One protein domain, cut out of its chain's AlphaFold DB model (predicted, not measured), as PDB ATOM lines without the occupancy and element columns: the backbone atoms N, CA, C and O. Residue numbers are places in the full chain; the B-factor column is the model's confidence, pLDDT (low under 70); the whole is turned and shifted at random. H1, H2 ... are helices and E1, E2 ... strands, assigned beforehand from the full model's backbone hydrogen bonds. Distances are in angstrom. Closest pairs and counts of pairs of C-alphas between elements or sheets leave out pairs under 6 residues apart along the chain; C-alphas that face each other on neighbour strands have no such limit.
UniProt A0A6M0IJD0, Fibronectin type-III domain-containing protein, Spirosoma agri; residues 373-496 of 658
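What this domain is: This is residues 373 to 496 of the 658 residues of the protein "Fibronectin type-III domain-containing protein" of Spirosoma agri (UniProt A0A6M0IJD0). What is the picture? There is little regular structure: a sandwich, sheet E1 E2 E7 E6 facing sheet E5 E8 E9 with strands crossed, makes one end, and hairpin E3 and E4 lies toward the other. What builds it? The printed part has 124 residues, 49 in named elements, mostly strand: E1 to E9, with H1 between E4 and E5, each sheet antiparallel. It is compact, radius of gyration of the C-alphas 15.1 A, spanning 43 by 34 by 20 A.

How they stand to each other: What pairs in the larger sheet? E2, residues 384 to 389, and E7, residues 437 to 442, are antiparallel, N 387 and O 438 within hydrogen-bond range at 2.8 A. Where is H1? H1, residues 415 to 418, too short for any O i to N i+4 pair, is on that sheet.

Where its parts are: Where does E1 begin? E1, residues 373 to 377, begins at C-alpha (150.760, 265.487, 209.806). Where does E9 end? E9, residues 491 to 496, ends at C-alpha (149.821, 271.934, 218.829).

The domain as a whole: Any cut? The printed part has none. Any low confidence? No printed residue is under 70.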
ATOM      1  N   GLN A 373     149.390 265.911 209.523       97.75
ATOM      2  CA  GLN A 373     150.760 265.487 209.806       97.75
ATOM      3  C   GLN A 373     151.341 266.222 211.014       97.75
ATOM      4  O   GLN A 373     151.940 265.603 211.888       97.75
ATOM      5  N   LYS A 374     151.132 267.541 211.097       97.38
ATOM      6  CA  LYS A 374     151.551 268.351 212.247       97.38
ATOM      7  C   LYS A 374     150.707 269.609 212.388       97.38
ATOM      8  O   LYS A 374     150.160 270.122 211.411       97.38
ATOM      9  N   VAL A 375     150.631 270.101 213.619       98.81
ATOM     10  CA  VAL A 375     149.971 271.354 213.984       98.81
ATOM     11  C   VAL A 375     150.931 272.150 214.858       98.81
ATOM     12  O   VAL A 375     151.597 271.569 215.714       98.81
ATOM     13  N   TYR A 376     151.045 273.454 214.638       98.62
ATOM     14  CA  TYR A 376     151.936 274.314 215.420       98.62
ATOM     15  C   TYR A 376     151.448 275.758 215.438       98.62
ATOM     16  O   TYR A 376     150.792 276.215 214.501       98.62
ATOM     17  N   TYR A 377     151.783 276.495 216.494       98.31
ATOM     18  CA  TYR A 377     151.631 277.949 216.475       98.31
ATOM     19  C   TYR A 377     152.578 278.548 215.442       98.31
ATOM     20  O   TYR A 377     153.743 278.171 215.382       98.31
ATOM     21  N   ARG A 378     152.104 279.501 214.640       95.69
ATOM     22  CA  ARG A 378     152.927 280.080 213.567       95.69
ATOM     23  C   ARG A 378     154.086 280.919 214.105       95.69
ATOM     24  O   ARG A 378     155.171 280.912 213.540       95.69
ATOM     25  N   THR A 379     153.842 281.672 215.177       94.69
ATOM     26  CA  THR A 379     154.804 282.610 215.771       94.69
ATOM     27  C   THR A 379     154.719 282.586 217.296       94.69
ATOM     28  O   THR A 379     153.749 282.084 217.872       94.69
ATOM     29  N   ALA A 380     155.707 283.188 217.964       94.94
ATOM     30  CA  ALA A 380     155.722 283.354 219.421       94.94
ATOM     31  C   ALA A 380     154.503 284.119 219.975       94.94
ATOM     32  O   ALA A 380     154.153 283.930 221.135       94.94
ATOM     33  N   ALA A 381     153.819 284.926 219.151       96.81
ATOM     34  CA  ALA A 381     152.602 285.636 219.546       96.81
ATOM     35  C   ALA A 381     151.394 284.699 219.748       96.81
ATOM     36  O   ALA A 381     150.446 285.059 220.451       96.81
ATOM     37  N   ARG A 382     151.423 283.496 219.150       97.25
ATOM     38  CA  ARG A 382     150.377 282.461 219.257       97.25
ATOM     39  C   ARG A 382     148.972 282.939 218.868       97.25
ATOM     40  O   ARG A 382     147.984 282.543 219.474       97.25
ATOM     41  N   GLN A 383     148.897 283.803 217.860       98.19
ATOM     42  CA  GLN A 383     147.637 284.304 217.291       98.19
ATOM     43  C   GLN A 383     147.193 283.518 216.052       98.19
ATOM     44  O   GLN A 383     146.095 283.724 215.540       98.19
ATOM     45  N   GLU A 384     148.048 282.621 215.564       98.38
ATOM     46  CA  GLU A 384     147.780 281.779 214.408       98.38
ATOM     47  C   GLU A 384     148.277 280.356 214.661       98.38
ATOM     48  O   GLU A 384     149.345 280.162 215.255       98.38
ATOM     49  N   ILE A 385     147.528 279.373 214.167       98.62
ATOM     50  CA  ILE A 385     147.920 277.961 214.121       98.62
ATOM     51  C   ILE A 385     148.048 277.538 212.662       98.62
ATOM     52  O   ILE A 385     147.171 277.821 211.855       98.62
ATOM     53  N   VAL A 386     149.108 276.813 212.327       98.56
ATOM     54  CA  VAL A 386     149.245 276.145 211.033       98.56
ATOM     55  C   VAL A 386     148.914 274.671 211.206       98.56
ATOM     56  O   VAL A 386     149.506 273.984 212.036       98.56
ATOM     57  N   VAL A 387     147.978 274.183 210.397       98.75
ATOM     58  CA  VAL A 387     147.636 272.766 210.248       98.75
ATOM     59  C   VAL A 387     148.231 272.280 208.937       98.75
ATOM     60  O   VAL A 387     147.906 272.807 207.874       98.75
ATOM     61  N   GLN A 388     149.096 271.279 209.002       98.19
ATOM     62  CA  GLN A 388     149.748 270.701 207.835       98.19
ATOM     63  C   GLN A 388     149.197 269.307 207.567       98.19
ATOM     64  O   GLN A 388     149.227 268.450 208.446       98.19
ATOM     65  N   PHE A 389     148.710 269.093 206.351       98.38
ATOM     66  CA  PHE A 389     148.257 267.806 205.839       98.38
ATOM     67  C   PHE A 389     149.367 267.119 205.029       98.38
ATOM     68  O   PHE A 389     150.465 267.664 204.893       98.38
ATOM     69  N   ASP A 390     149.091 265.924 204.503       95.88
ATOM     70  CA  ASP A 390     150.014 265.202 203.618       95.88
ATOM     71  C   ASP A 390     150.514 266.089 202.465       95.88
ATOM     72  O   ASP A 390     149.730 266.785 201.811       95.88
ATOM     73  N   GLU A 391     151.817 266.036 202.179       91.62
ATOM     74  CA  GLU A 391     152.396 266.759 201.044       91.62
ATOM     75  C   GLU A 391     151.724 266.321 199.726       91.62
ATOM     76  O   GLU A 391     151.361 265.162 199.532       91.62
ATOM     77  N   GLY A 392     151.512 267.274 198.815       91.62
ATOM     78  CA  GLY A 392     150.795 267.044 197.555       91.62
ATOM     79  C   GLY A 392     149.270 267.170 197.654       91.62
ATOM     80  O   GLY A 392     148.600 267.220 196.618       91.62
ATOM     81  N   GLN A 393     148.702 267.292 198.859       95.81
ATOM     82  CA  GLN A 393     147.307 267.707 199.015       95.81
ATOM     83  C   GLN A 393     147.152 269.192 198.676       95.81
ATOM     84  O   GLN A 393     147.957 270.028 199.077       95.81
ATOM     85  N   LYS A 394     146.083 269.545 197.963       96.06
ATOM     86  CA  LYS A 394     145.638 270.933 197.838       96.06
ATOM     87  C   LYS A 394     144.337 271.074 198.605       96.06
ATOM     88  O   LYS A 394     143.274 270.710 198.102       96.06
ATOM     89  N   ILE A 395     144.445 271.559 199.834       98.06
ATOM     90  CA  ILE A 395     143.315 271.750 200.734       98.06
ATOM     91  C   ILE A 395     142.489 272.943 200.264       98.06
ATOM     92  O   ILE A 395     143.014 273.977 199.854       98.06
ATOM     93  N   ILE A 396     141.177 272.779 200.325       97.50
ATOM     94  CA  ILE A 396     140.186 273.801 200.040       97.50
ATOM     95  C   ILE A 396     139.566 274.195 201.375       97.50
ATOM     96  O   ILE A 396     138.927 273.373 202.040       97.50
ATOM     97  N   TRP A 397     139.755 275.460 201.752       97.69
ATOM     98  CA  TRP A 397     138.941 276.078 202.790       97.69
ATOM     99  C   TRP A 397     137.533 276.302 202.219       97.69
ATOM    100  O   TRP A 397     137.408 276.957 201.180       97.69
ATOM    101  N   PRO A 398     136.487 275.713 202.813       97.56
ATOM    102  CA  PRO A 398     135.151 275.757 202.247       97.56
ATOM    103  C   PRO A 398     134.475 277.111 202.490       97.56
ATOM    104  O   PRO A 398     134.805 277.828 203.434       97.56
ATOM    105  N   ASN A 399     133.470 277.413 201.667       96.62
ATOM    106  CA  ASN A 399     132.489 278.446 201.992       96.62
ATOM    107  C   ASN A 399     131.615 277.997 203.172       96.62
ATOM    108  O   ASN A 399     131.486 276.798 203.436       96.62
ATOM    109  N   ASP A 400     130.982 278.960 203.838       97.25
ATOM    110  CA  ASP A 400     129.954 278.687 204.842       97.25
ATOM    111  C   ASP A 400     128.761 277.943 204.208       97.25
ATOM    112  O   ASP A 400     128.427 278.146 203.036       97.25
ATOM    113  N   THR A 401     128.110 277.079 204.987       96.50
ATOM    114  CA  THR A 401     126.948 276.296 204.544       96.50
ATOM    115  C   THR A 401     125.675 276.870 205.153       96.50
ATOM    116  O   THR A 401     125.498 276.802 206.367       96.50
ATOM    117  N   THR A 402     124.757 277.368 204.325       96.81
ATOM    118  CA  THR A 402     123.422 277.800 204.766       96.81
ATOM    119  C   THR A 402     122.384 276.727 204.455       96.81
ATOM    120  O   THR A 402     122.240 276.310 203.307       96.81
ATOM    121  N   VAL A 403     121.661 276.281 205.479       95.25
ATOM    122  CA  VAL A 403     120.617 275.244 205.408       95.25
ATOM    123  C   VAL A 403     119.450 275.620 206.316       95.25
ATOM    124  O   VAL A 403     119.566 276.531 207.130       95.25
ATOM    125  N   ALA A 404     118.316 274.937 206.183       95.69
ATOM    126  CA  ALA A 404     117.251 275.037 207.173       95.69
ATOM    127  C   ALA A 404     117.629 274.240 208.432       95.69
ATOM    128  O   ALA A 404     118.127 273.114 208.333       95.69
ATOM    129  N   ASP A 405     117.394 274.818 209.606       93.94
ATOM    130  CA  ASP A 405     117.436 274.095 210.871       93.94
ATOM    131  C   ASP A 405     116.224 273.154 211.011       93.94
ATOM    132  O   ASP A 405     115.355 273.078 210.136       93.94
ATOM    133  N   THR A 406     116.148 272.428 212.127       90.56
ATOM    134  CA  THR A 406     115.052 271.475 212.383       90.56
ATOM    135  C   THR A 406     113.654 272.124 212.416       90.56
ATOM    136  O   THR A 406     112.653 271.432 212.240       90.56
ATOM    137  N   TYR A 407     113.565 273.448 212.580       94.31
ATOM    138  CA  TYR A 407     112.317 274.217 212.596       94.31
ATOM    139  C   TYR A 407     112.029 274.933 211.266       94.31
ATOM    140  O   TYR A 407     111.050 275.673 211.168       94.31
ATOM    141  N   GLY A 408     112.858 274.724 210.242       94.12
ATOM    142  CA  GLY A 408     112.719 275.372 208.938       94.12
ATOM    143  C   GLY A 408     113.347 276.766 208.854       94.12
ATOM    144  O   GLY A 408     113.238 277.411 207.810       94.12
ATOM    145  N   ASN A 409     114.017 277.242 209.907       95.88
ATOM    146  CA  ASN A 409     114.663 278.553 209.901       95.88
ATOM    147  C   ASN A 409     116.017 278.479 209.185       95.88
ATOM    148  O   ASN A 409     116.772 277.531 209.405       95.88
ATOM    149  N   PRO A 410     116.390 279.477 208.367       96.69
ATOM    150  CA  PRO A 410     117.710 279.505 207.754       96.69
ATOM    151  C   PRO A 410     118.801 279.681 208.822       96.69
ATOM    152  O   PRO A 410     118.823 280.672 209.551       96.69
ATOM    153  N   THR A 411     119.741 278.739 208.874       95.19
ATOM    154  CA  THR A 411     120.936 278.766 209.726       95.19
ATOM    155  C   THR A 411     122.195 278.653 208.869       95.19
ATOM    156  O   THR A 411     122.186 278.020 207.812       95.19
ATOM    157  N   THR A 412     123.287 279.290 209.296       96.50
ATOM    158  CA  THR A 412     124.575 279.254 208.587       96.50
ATOM    159  C   THR A 412     125.646 278.624 209.463       96.50
ATOM    160  O   THR A 412     125.981 279.141 210.530       96.50
ATOM    161  N   HIS A 413     126.212 277.526 208.975       95.44
ATOM    162  CA  HIS A 413     127.301 276.804 209.609       95.44
ATOM    163  C   HIS A 413     128.645 277.194 209.005       95.44
ATOM    164  O   HIS A 413     128.801 277.274 207.784       95.44
ATOM    165  N   LYS A 414     129.635 277.386 209.875       96.44
ATOM    166  CA  LYS A 414     131.004 277.760 209.502       96.44
ATOM    167  C   LYS A 414     131.966 276.661 209.893       96.44
ATOM    168  O   LYS A 414     131.799 276.035 210.936       96.44
ATOM    169  N   LEU A 415     133.039 276.487 209.125       97.75
ATOM    170  CA  LEU A 415     134.057 275.483 209.453       97.75
ATOM    171  C   LEU A 415     134.694 275.730 210.831       97.75
ATOM    172  O   LEU A 415     135.049 274.785 211.529       97.75
ATOM    173  N   THR A 416     134.794 276.993 211.246       97.88
ATOM    174  CA  THR A 416     135.354 277.396 212.542       97.88
ATOM    175  C   THR A 416     134.557 276.898 213.746       97.88
ATOM    176  O   THR A 416     135.133 276.727 214.816       97.88
ATOM    177  N   GLN A 417     133.265 276.587 213.582       95.12
ATOM    178  CA  GLN A 417     132.451 275.944 214.625       95.12
ATOM    179  C   GLN A 417     132.918 274.511 214.912       95.12
ATOM    180  O   GLN A 417     132.694 273.984 215.998       95.12
ATOM    181  N   TRP A 418     133.584 273.887 213.937       96.12
ATOM    182  CA  TRP A 418     134.020 272.495 213.976       96.12
ATOM    183  C   TRP A 418     135.522 272.343 214.241       96.12
ATOM    184  O   TRP A 418     136.056 271.244 214.100       96.12
ATOM    185  N   LEU A 419     136.206 273.429 214.606       98.31
ATOM    186  CA  LEU A 419     137.606 273.439 215.021       98.31
ATOM    187  C   LEU A 419     137.668 273.777 216.510       98.31
ATOM    188  O   LEU A 419     137.199 274.835 216.929       98.31
ATOM    189  N   LEU A 420     138.223 272.864 217.302       98.25
ATOM    190  CA  LEU A 420     138.210 272.960 218.758       98.25
ATOM    191  C   LEU A 420     139.642 273.026 219.289       98.25
ATOM    192  O   LEU A 420     140.462 272.174 218.947       98.25
ATOM    193  N   LEU A 421     139.920 274.010 220.142       98.44
ATOM    194  CA  LEU A 421     141.175 274.120 220.887       98.44
ATOM    195  C   LEU A 421     140.957 273.585 222.297       98.44
ATOM    196  O   LEU A 421     140.025 274.018 222.969       98.44
ATOM    197  N   ASP A 422     141.752 272.594 222.709       97.88
ATOM    198  CA  ASP A 422     141.558 271.848 223.963       97.88
ATOM    199  C   ASP A 422     140.078 271.473 224.194       97.88
ATOM    200  O   ASP A 422     139.527 271.597 225.288       97.88
ATOM    201  N   LYS A 423     139.432 271.001 223.114       95.75
ATOM    202  CA  LYS A 423     138.025 270.558 223.055       95.75
ATOM    203  C   LYS A 423     136.980 271.670 223.220       95.75
ATOM    204  O   LYS A 423     135.797 271.368 223.347       95.75
ATOM    205  N   GLN A 424     137.383 272.937 223.152       96.25
ATOM    206  CA  GLN A 424     136.486 274.092 223.197       96.25
ATOM    207  C   GLN A 424     136.373 274.774 221.819       96.25
ATOM    208  O   GLN A 424     137.399 275.086 221.204       96.25
ATOM    209  N   PRO A 425     135.153 275.017 221.302       94.88
ATOM    210  CA  PRO A 425     134.955 275.750 220.053       94.88
ATOM    211  C   PRO A 425     135.119 277.271 220.245       94.88
ATOM    212  O   PRO A 425     135.269 277.775 221.357       94.88
ATOM    213  N   GLY A 426     135.062 278.027 219.145       95.31
ATOM    214  CA  GLY A 426     134.891 279.490 219.162       95.31
ATOM    215  C   GLY A 426     136.175 280.324 219.198       95.31
ATOM    216  O   GLY A 426     136.126 281.514 218.904       95.31
ATOM    217  N   SER A 427     137.327 279.714 219.480       97.62
ATOM    218  CA  SER A 427     138.617 280.430 219.509       97.62
ATOM    219  C   SER A 427     139.261 280.596 218.127       97.62
ATOM    220  O   SER A 427     140.169 281.409 217.960       97.62
ATOM    221  N   VAL A 428     138.797 279.843 217.124       98.31
ATOM    222  CA  VAL A 428     139.224 279.971 215.724       98.31
ATOM    223  C   VAL A 428     138.275 280.923 214.997       98.31
ATOM    224  O   VAL A 428     137.071 280.682 214.946       98.31
ATOM    225  N   LEU A 429     138.810 281.995 214.414       97.94
ATOM    226  CA  LEU A 429     138.023 283.058 213.776       97.94
ATOM    227  C   LEU A 429     137.894 282.886 212.263       97.94
ATOM    228  O   LEU A 429     136.840 283.158 211.692       97.94
ATOM    229  N   ALA A 430     138.963 282.432 211.614       98.06
ATOM    230  CA  ALA A 430     139.031 282.241 210.171       98.06
ATOM    231  C   ALA A 430     140.116 281.218 209.823       98.06
ATOM    232  O   ALA A 430     140.952 280.878 210.663       98.06
ATOM    233  N   GLY A 431     140.125 280.760 208.573       97.88
ATOM    234  CA  GLY A 431     141.219 279.962 208.049       97.88
ATOM    235  C   GLY A 431     141.503 280.247 206.582       97.88
ATOM    236  O   GLY A 431     140.626 280.663 205.829       97.88
ATOM    237  N   GLN A 432     142.753 280.023 206.190       96.94
ATOM    238  CA  GLN A 432     143.242 280.194 204.829       96.94
ATOM    239  C   GLN A 432     144.054 278.967 204.424       96.94
ATOM    240  O   GLN A 432     145.029 278.614 205.088       96.94
ATOM    241  N   ALA A 433     143.660 278.322 203.326       95.81
ATOM    242  CA  ALA A 433     144.407 277.205 202.765       95.81
ATOM    243  C   ALA A 433     145.513 277.691 201.808       95.81
ATOM    244  O   ALA A 433     145.277 278.561 200.969       95.81
ATOM    245  N   ASP A 434     146.698 277.091 201.913       91.31
ATOM    246  CA  ASP A 434     147.843 277.264 201.010       91.31
ATOM    247  C   ASP A 434     148.483 275.893 200.745       91.31
ATOM    248  O   ASP A 434     149.226 275.352 201.574       91.31
ATOM    249  N   GLY A 435     148.148 275.296 199.598       92.06
ATOM    250  CA  GLY A 435     148.559 273.934 199.259       92.06
ATOM    251  C   GLY A 435     148.051 272.927 200.292       92.06
ATOM    252  O   GLY A 435     146.850 272.835 200.534       92.06
ATOM    253  N   TYR A 436     148.964 272.185 200.912       95.19
ATOM    254  CA  TYR A 436     148.658 271.182 201.936       95.19
ATOM    255  C   TYR A 436     148.592 271.774 203.356       95.19
ATOM    256  O   TYR A 436     148.568 271.032 204.335       95.19
ATOM    257  N   ARG A 437     148.586 273.104 203.499       95.75
ATOM    258  CA  ARG A 437     148.530 273.796 204.793       95.75
ATOM    259  C   ARG A 437     147.250 274.601 204.932       95.75
ATOM    260  O   ARG A 437     146.727 275.126 203.953       95.75
ATOM    261  N   VAL A 438     146.789 274.748 206.165       98.38
ATOM    262  CA  VAL A 438     145.718 275.666 206.551       98.38
ATOM    263  C   VAL A 438     146.222 276.514 207.712       98.38
ATOM    264  O   VAL A 438     146.575 275.975 208.755       98.38
ATOM    265  N   THR A 439     146.261 277.832 207.533       98.25
ATOM    266  CA  THR A 439     146.559 278.778 208.616       98.25
ATOM    267  C   THR A 439     145.247 279.236 209.231       98.25
ATOM    268  O   THR A 439     144.374 279.719 208.517       98.25
ATOM    269  N   LEU A 440     145.100 279.051 210.535       98.75
ATOM    270  CA  LEU A 440     143.939 279.413 211.335       98.75
ATOM    271  C   LEU A 440     144.251 280.685 212.118       98.75
ATOM    272  O   LEU A 440     145.221 280.702 212.875       98.75
ATOM    273  N   SER A 441     143.424 281.719 211.979       98.56
ATOM    274  CA  SER A 441     143.515 282.937 212.792       98.56
ATOM    275  C   SER A 441     142.718 282.764 214.083       98.56
ATOM    276  O   SER A 441     141.592 282.258 214.053       98.56
ATOM    277  N   LEU A 442     143.283 283.188 215.212       98.69
ATOM    278  CA  LEU A 442     142.723 282.959 216.545       98.69
ATOM    279  C   LEU A 442     142.206 284.247 217.192       98.69
ATOM    280  O   LEU A 442     142.623 285.356 216.849       98.69
ATOM    281  N   SER A 443     141.319 284.098 218.175       97.06
ATOM    282  CA  SER A 443     140.837 285.194 219.019       97.06
ATOM    283  C   SER A 443     141.911 285.625 220.029       97.06
ATOM    284  O   SER A 443     141.852 285.277 221.212       97.06
ATOM    285  N   GLY A 444     142.915 286.361 219.553       97.31
ATOM    286  CA  GLY A 444     144.051 286.811 220.357       97.31
ATOM    287  C   GLY A 444     145.115 285.731 220.576       97.31
ATOM    288  O   GLY A 444     145.157 284.724 219.874       97.31
ATOM    289  N   SER A 445     146.017 285.975 221.530       97.94
ATOM    290  CA  SER A 445     147.075 285.027 221.904       97.94
ATOM    291  C   SER A 445     146.475 283.829 222.647       97.94
ATOM    292  O   SER A 445     145.653 284.013 223.547       97.94
ATOM    293  N   ARG A 446     146.865 282.612 222.253       97.62
ATOM    294  CA  ARG A 446     146.345 281.338 222.773       97.62
ATOM    295  C   ARG A 446     147.449 280.492 223.408       97.62
ATOM    296  O   ARG A 446     148.638 280.674 223.136       97.62
ATOM    297  N   THR A 447     147.062 279.561 224.273       97.56
ATOM    298  CA  THR A 447     147.997 278.668 224.989       97.56
ATOM    299  C   THR A 447     147.606 277.203 224.926       97.56
ATOM    300  O   THR A 447     148.345 276.362 225.436       97.56
ATOM    301  N   GLU A 448     146.470 276.906 224.305       98.25
ATOM    302  CA  GLU A 448     145.955 275.559 224.136       98.25
ATOM    303  C   GLU A 448     146.952 274.665 223.417       98.25
ATOM    304  O   GLU A 448     147.742 275.118 222.577       98.25
ATOM    305  N   GLN A 449     146.918 273.388 223.770       98.25
ATOM    306  CA  GLN A 449     147.942 272.423 223.379       98.25
ATOM    307  C   GLN A 449     147.431 271.387 222.389       98.25
ATOM    308  O   GLN A 449     148.229 270.608 221.868       98.25
ATOM    309  N   LYS A 450     146.126 271.348 222.125       98.69
ATOM    310  CA  LYS A 450     145.511 270.378 221.226       98.69
ATOM    311  C   LYS A 450     144.519 271.038 220.285       98.69
ATOM    312  O   LYS A 450     143.728 271.888 220.690       98.69
ATOM    313  N   LEU A 451     144.529 270.585 219.038       98.75
ATOM    314  CA  LEU A 451     143.531 270.912 218.030       98.75
ATOM    315  C   LEU A 451     142.713 269.660 217.704       98.75
ATOM    316  O   LEU A 451     143.258 268.572 217.507       98.75
ATOM    317  N   ALA A 452     141.405 269.836 217.578       98.62
ATOM    318  CA  ALA A 452     140.504 268.847 217.013       98.62
ATOM    319  C   ALA A 452     139.750 269.417 215.809       98.62
ATOM    320  O   ALA A 452     139.426 270.607 215.764       98.62
ATOM    321  N   TYR A 453     139.457 268.542 214.850       98.56
ATOM    322  CA  TYR A 453     138.623 268.827 213.693       98.56
ATOM    323  C   TYR A 453     137.445 267.860 213.652       98.56
ATOM    324  O   TYR A 453     137.621 266.642 213.549       98.56
ATOM    325  N   LEU A 454     136.258 268.465 213.653       97.31
ATOM    326  CA  LEU A 454     134.936 267.879 213.828       97.31
ATOM    327  C   LEU A 454     134.665 267.415 215.273       97.31
ATOM    328  O   LEU A 454     135.505 266.753 215.884       97.31
ATOM    329  N   PRO A 455     133.488 267.750 215.837       94.50
ATOM    330  CA  PRO A 455     133.144 267.388 217.209       94.50
ATOM    331  C   PRO A 455     132.907 265.877 217.360       94.50
ATOM    332  O   PRO A 455     132.689 265.185 216.361       94.50
ATOM    333  N   PRO A 456     132.877 265.339 218.596       92.81
ATOM    334  CA  PRO A 456     132.564 263.932 218.849       92.81
ATOM    335  C   PRO A 456     131.253 263.473 218.231       92.81
ATOM    336  O   PRO A 456     131.229 262.425 217.581       92.81
ATOM    337  N   ASN A 457     130.216 264.295 218.350       91.44
ATOM    338  CA  ASN A 457     128.894 264.042 217.799       91.44
ATOM    339  C   ASN A 457     128.321 265.355 217.264       91.44
ATOM    340  O   ASN A 457     128.709 266.440 217.706       91.44
ATOM    341  N   TYR A 458     127.393 265.250 216.321       92.56
ATOM    342  CA  TYR A 458     126.650 266.401 215.834       92.56
ATOM    343  C   TYR A 458     125.535 266.756 216.839       92.56
ATOM    344  O   TYR A 458     124.739 265.873 217.179       92.56
ATOM    345  N   PRO A 459     125.481 268.001 217.355       87.75
ATOM    346  CA  PRO A 459     124.559 268.387 218.424       87.75
ATOM    347  C   PRO A 459     123.140 268.596 217.876       87.75
ATOM    348  O   PRO A 459     122.690 269.718 217.674       87.75
ATOM    349  N   LEU A 460     122.441 267.492 217.613       86.56
ATOM    350  CA  LEU A 460     121.057 267.518 217.139       86.56
ATOM    351  C   LEU A 460     120.047 267.760 218.251       86.56
ATOM    352  O   LEU A 460     119.035 268.409 218.011       86.56
ATOM    353  N   LEU A 461     120.296 267.190 219.429       87.06
ATOM    354  CA  LEU A 461     119.326 267.115 220.514       87.06
ATOM    355  C   LEU A 461     119.885 267.759 221.783       87.06
ATOM    356  O   LEU A 461     121.086 267.667 222.054       87.06
ATOM    357  N   ASP A 462     119.010 268.386 222.562       85.12
ATOM    358  CA  ASP A 462     119.307 268.820 223.923       85.12
ATOM    359  C   ASP A 462     119.371 267.621 224.893       85.12
ATOM    360  O   ASP A 462     119.129 266.467 224.526       85.12
ATOM    361  N   GLY A 463     119.684 267.882 226.165       80.75
ATOM    362  CA  GLY A 463     119.745 266.840 227.199       80.75
ATOM    363  C   GLY A 463     118.405 266.156 227.511       80.75
ATOM    364  O   GLY A 463     118.390 265.177 228.254       80.75
ATOM    365  N   MET A 464     117.294 266.655 226.963       84.38
ATOM    366  CA  MET A 464     115.941 266.104 227.097       84.38
ATOM    367  C   MET A 464     115.474 265.396 225.814       84.38
ATOM    368  O   MET A 464     114.373 264.850 225.789       84.38
ATOM    369  N   GLY A 465     116.299 265.372 224.761       84.06
ATOM    370  CA  GLY A 465     115.978 264.750 223.479       84.06
ATOM    371  C   GLY A 465     115.193 265.640 222.511       84.06
ATOM    372  O   GLY A 465     114.729 265.134 221.490       84.06
ATOM    373  N   ASN A 466     115.038 266.939 222.785       88.56
ATOM    374  CA  ASN A 466     114.388 267.867 221.856       88.56
ATOM    375  C   ASN A 466     115.393 268.394 220.822       88.56
ATOM    376  O   ASN A 466     116.546 268.637 221.181       88.56
ATOM    377  N   PRO A 467     114.979 268.637 219.565       89.69
ATOM    378  CA  PRO A 467     115.847 269.253 218.569       89.69
ATOM    379  C   PRO A 467     116.408 270.610 219.006       89.69
ATOM    380  O   PRO A 467     115.691 271.441 219.558       89.69
ATOM    381  N   LEU A 468     117.686 270.855 218.725       90.00
ATOM    382  CA  LEU A 468     118.333 272.133 219.016       90.00
ATOM    383  C   LEU A 468     118.066 273.159 217.894       90.00
ATOM    384  O   LEU A 468     118.306 272.857 216.721       90.00
ATOM    385  N   PRO A 469     117.627 274.394 218.221       91.69
ATOM    386  CA  PRO A 469     117.531 275.480 217.245       91.69
ATOM    387  C   PRO A 469     118.883 275.789 216.595       91.69
ATOM    388  O   PRO A 469     119.929 275.700 217.242       91.69
ATOM    389  N   GLY A 470     118.868 276.189 215.321       92.50
ATOM    390  CA  GLY A 470     120.084 276.559 214.590       92.50
ATOM    391  C   GLY A 470     120.931 275.386 214.083       92.50
ATOM    392  O   GLY A 470     121.959 275.637 213.453       92.50
ATOM    393  N   TYR A 471     120.496 274.138 214.293       92.31
ATOM    394  CA  TYR A 471     121.112 272.936 213.728       92.31
ATOM    395  C   TYR A 471     120.157 272.233 212.757       92.31
ATOM    396  O   TYR A 471     118.990 271.970 213.069       92.31
ATOM    397  N   ALA A 472     120.662 271.917 211.563       91.69
ATOM    398  CA  ALA A 472     119.972 271.058 210.601       91.69
ATOM    399  C   ALA A 472     119.830 269.628 211.136       91.69
ATOM    400  O   ALA A 472     120.628 269.215 211.970       91.69
ATOM    401  N   THR A 473     118.875 268.858 210.611       88.50
ATOM    402  CA  THR A 473     118.597 267.465 211.023       88.50
ATOM    403  C   THR A 473     119.716 266.476 210.687       88.50
ATOM    404  O   THR A 473     119.807 265.411 211.293       88.50
ATOM    405  N   ILE A 474     120.587 266.834 209.745       90.50
ATOM    406  CA  ILE A 474     121.777 266.080 209.353       90.50
ATOM    407  C   ILE A 474     122.969 267.024 209.333       90.50
ATOM    408  O   ILE A 474     122.817 268.203 209.017       90.50
ATOM    409  N   PHE A 475     124.157 266.514 209.656       92.81
ATOM    410  CA  PHE A 475     125.371 267.323 209.638       92.81
ATOM    411  C   PHE A 475     125.637 267.849 208.213       92.81
ATOM    412  O   PHE A 475     125.940 267.049 207.321       92.81
ATOM    413  N   PRO A 476     125.554 269.173 207.970       91.31
ATOM    414  CA  PRO A 476     125.570 269.723 206.615       91.31
ATOM    415  C   PRO A 476     126.983 270.125 206.152       91.31
ATOM    416  O   PRO A 476     127.167 270.608 205.033       91.31
ATOM    417  N   GLY A 477     127.997 269.961 207.009       92.75
ATOM    418  CA  GLY A 477     129.299 270.607 206.853       92.75
ATOM    419  C   GLY A 477     129.289 272.057 207.369       92.75
ATOM    420  O   GLY A 477     128.525 272.372 208.282       92.75
ATOM    421  N   PRO A 478     130.139 272.950 206.832       96.50
ATOM    422  CA  PRO A 478     131.105 272.722 205.754       96.50
ATOM    423  C   PRO A 478     132.302 271.855 206.185       96.50
ATOM    424  O   PRO A 478     132.505 271.583 207.368       96.50
ATOM    425  N   LEU A 479     133.099 271.392 205.213       97.44
ATOM    426  CA  LEU A 479     134.192 270.433 205.417       97.44
ATOM    427  C   LEU A 479     135.461 270.833 204.666       97.44
ATOM    428  O   LEU A 479     135.379 271.284 203.523       97.44
ATOM    429  N   LEU A 480     136.627 270.585 205.269       98.38
ATOM    430  CA  LEU A 480     137.902 270.621 204.557       98.38
ATOM    431  C   LEU A 480     137.918 269.496 203.524       98.38
ATOM    432  O   LEU A 480     137.661 268.334 203.851       98.38
ATOM    433  N   LYS A 481     138.226 269.844 202.277       98.00
ATOM    434  CA  LYS A 481     138.336 268.894 201.167       98.00
ATOM    435  C   LYS A 481     139.635 269.113 200.412       98.00
ATOM    436  O   LYS A 481     140.184 270.209 200.446       98.00
ATOM    437  N   ASN A 482     140.112 268.098 199.704       97.75
ATOM    438  CA  ASN A 482     141.148 268.304 198.695       97.75
ATOM    439  C   ASN A 482     140.552 268.737 197.345       97.75
ATOM    440  O   ASN A 482     139.330 268.796 197.178       97.75
ATOM    441  N   GLN A 483     141.401 268.986 196.347       95.88
ATOM    442  CA  GLN A 483     140.968 269.424 195.014       95.88
ATOM    443  C   GLN A 483     140.099 268.399 194.270       95.88
ATOM    444  O   GLN A 483     139.378 268.762 193.342       95.88
ATOM    445  N   ARG A 484     140.136 267.124 194.674       95.94
ATOM    446  CA  ARG A 484     139.270 266.063 194.140       95.94
ATOM    447  C   ARG A 484     137.987 265.863 194.950       95.94
ATOM    448  O   ARG A 484     137.226 264.940 194.667       95.94
ATOM    449  N   GLY A 485     137.734 266.720 195.935       96.12
ATOM    450  CA  GLY A 485     136.514 266.713 196.733       96.12
ATOM    451  C   GLY A 485     136.473 265.653 197.836       96.12
ATOM    452  O   GLY A 485     135.409 265.475 198.430       96.12
ATOM    453  N   LEU A 486     137.583 264.964 198.134       97.94
ATOM    454  CA  LEU A 486     137.655 264.046 199.274       97.94
ATOM    455  C   LEU A 486     137.743 264.848 200.572       97.94
ATOM    456  O   LEU A 486     138.572 265.753 200.676       97.94
ATOM    457  N   GLY A 487     136.908 264.500 201.554       97.88
ATOM    458  CA  GLY A 487     136.956 265.086 202.891       97.88
ATOM    459  C   GLY A 487     138.260 264.747 203.610       97.88
ATOM    460  O   GLY A 487     138.759 263.621 203.507       97.88
ATOM    461  N   ALA A 488     138.809 265.724 204.332       98.62
ATOM    462  CA  ALA A 488     139.878 265.486 205.293       98.62
ATOM    463  C   ALA A 488     139.375 264.579 206.423       98.62
ATOM    464  O   ALA A 488     138.206 264.654 206.811       98.62
ATOM    465  N   PHE A 489     140.253 263.735 206.962       98.75
ATOM    466  CA  PHE A 489     139.912 262.957 208.151       98.75
ATOM    467  C   PHE A 489     139.562 263.887 209.314       98.75
ATOM    468  O   PHE A 489     140.269 264.865 209.561       98.75
ATOM    469  N   SER A 490     138.528 263.532 210.075       98.38
ATOM    470  CA  SER A 490     138.369 264.065 211.428       98.38
ATOM    471  C   SER A 490     139.549 263.628 212.290       98.38
ATOM    472  O   SER A 490     140.079 262.522 212.123       98.38
ATOM    473  N   PHE A 491     139.966 264.499 213.198       98.31
ATOM    474  CA  PHE A 491     141.058 264.220 214.119       98.31
ATOM    475  C   PHE A 491     140.755 264.795 215.495       98.31
ATOM    476  O   PHE A 491     140.085 265.821 215.623       98.31
ATOM    477  N   TRP A 492     141.255 264.122 216.523       97.62
ATOM    478  CA  TRP A 492     140.979 264.440 217.919       97.62
ATOM    479  C   TRP A 492     142.287 264.522 218.697       97.62
ATOM    480  O   TRP A 492     143.171 263.693 218.494       97.62
ATOM    481  N   ASP A 493     142.404 265.511 219.583       96.62
ATOM    482  CA  ASP A 493     143.562 265.694 220.462       96.62
ATOM    483  C   ASP A 493     144.931 265.755 219.737       96.62
ATOM    484  O   ASP A 493     145.950 265.318 220.280       96.62
ATOM    485  N   VAL A 494     144.994 266.319 218.522       98.50
ATOM    486  CA  VAL A 494     146.269 266.477 217.798       98.50
ATOM    487  C   VAL A 494     147.116 267.553 218.484       98.50
ATOM    488  O   VAL A 494     146.632 268.678 218.625       98.50
ATOM    489  N   PRO A 495     148.367 267.260 218.892       98.62
ATOM    490  CA  PRO A 495     149.208 268.232 219.583       98.62
ATOM    491  C   PRO A 495     149.498 269.475 218.738       98.62
ATOM    492  O   PRO A 495     149.874 269.369 217.568       98.62
ATOM    493  N   ILE A 496     149.377 270.646 219.357       98.75
ATOM    494  CA  ILE A 496     149.821 271.934 218.829       98.75
ATOM    495  C   ILE A 496     151.241 272.166 219.335       98.75
ATOM    496  O   ILE A 496     151.472 272.425 220.517       98.75
TER     497      ILE A 496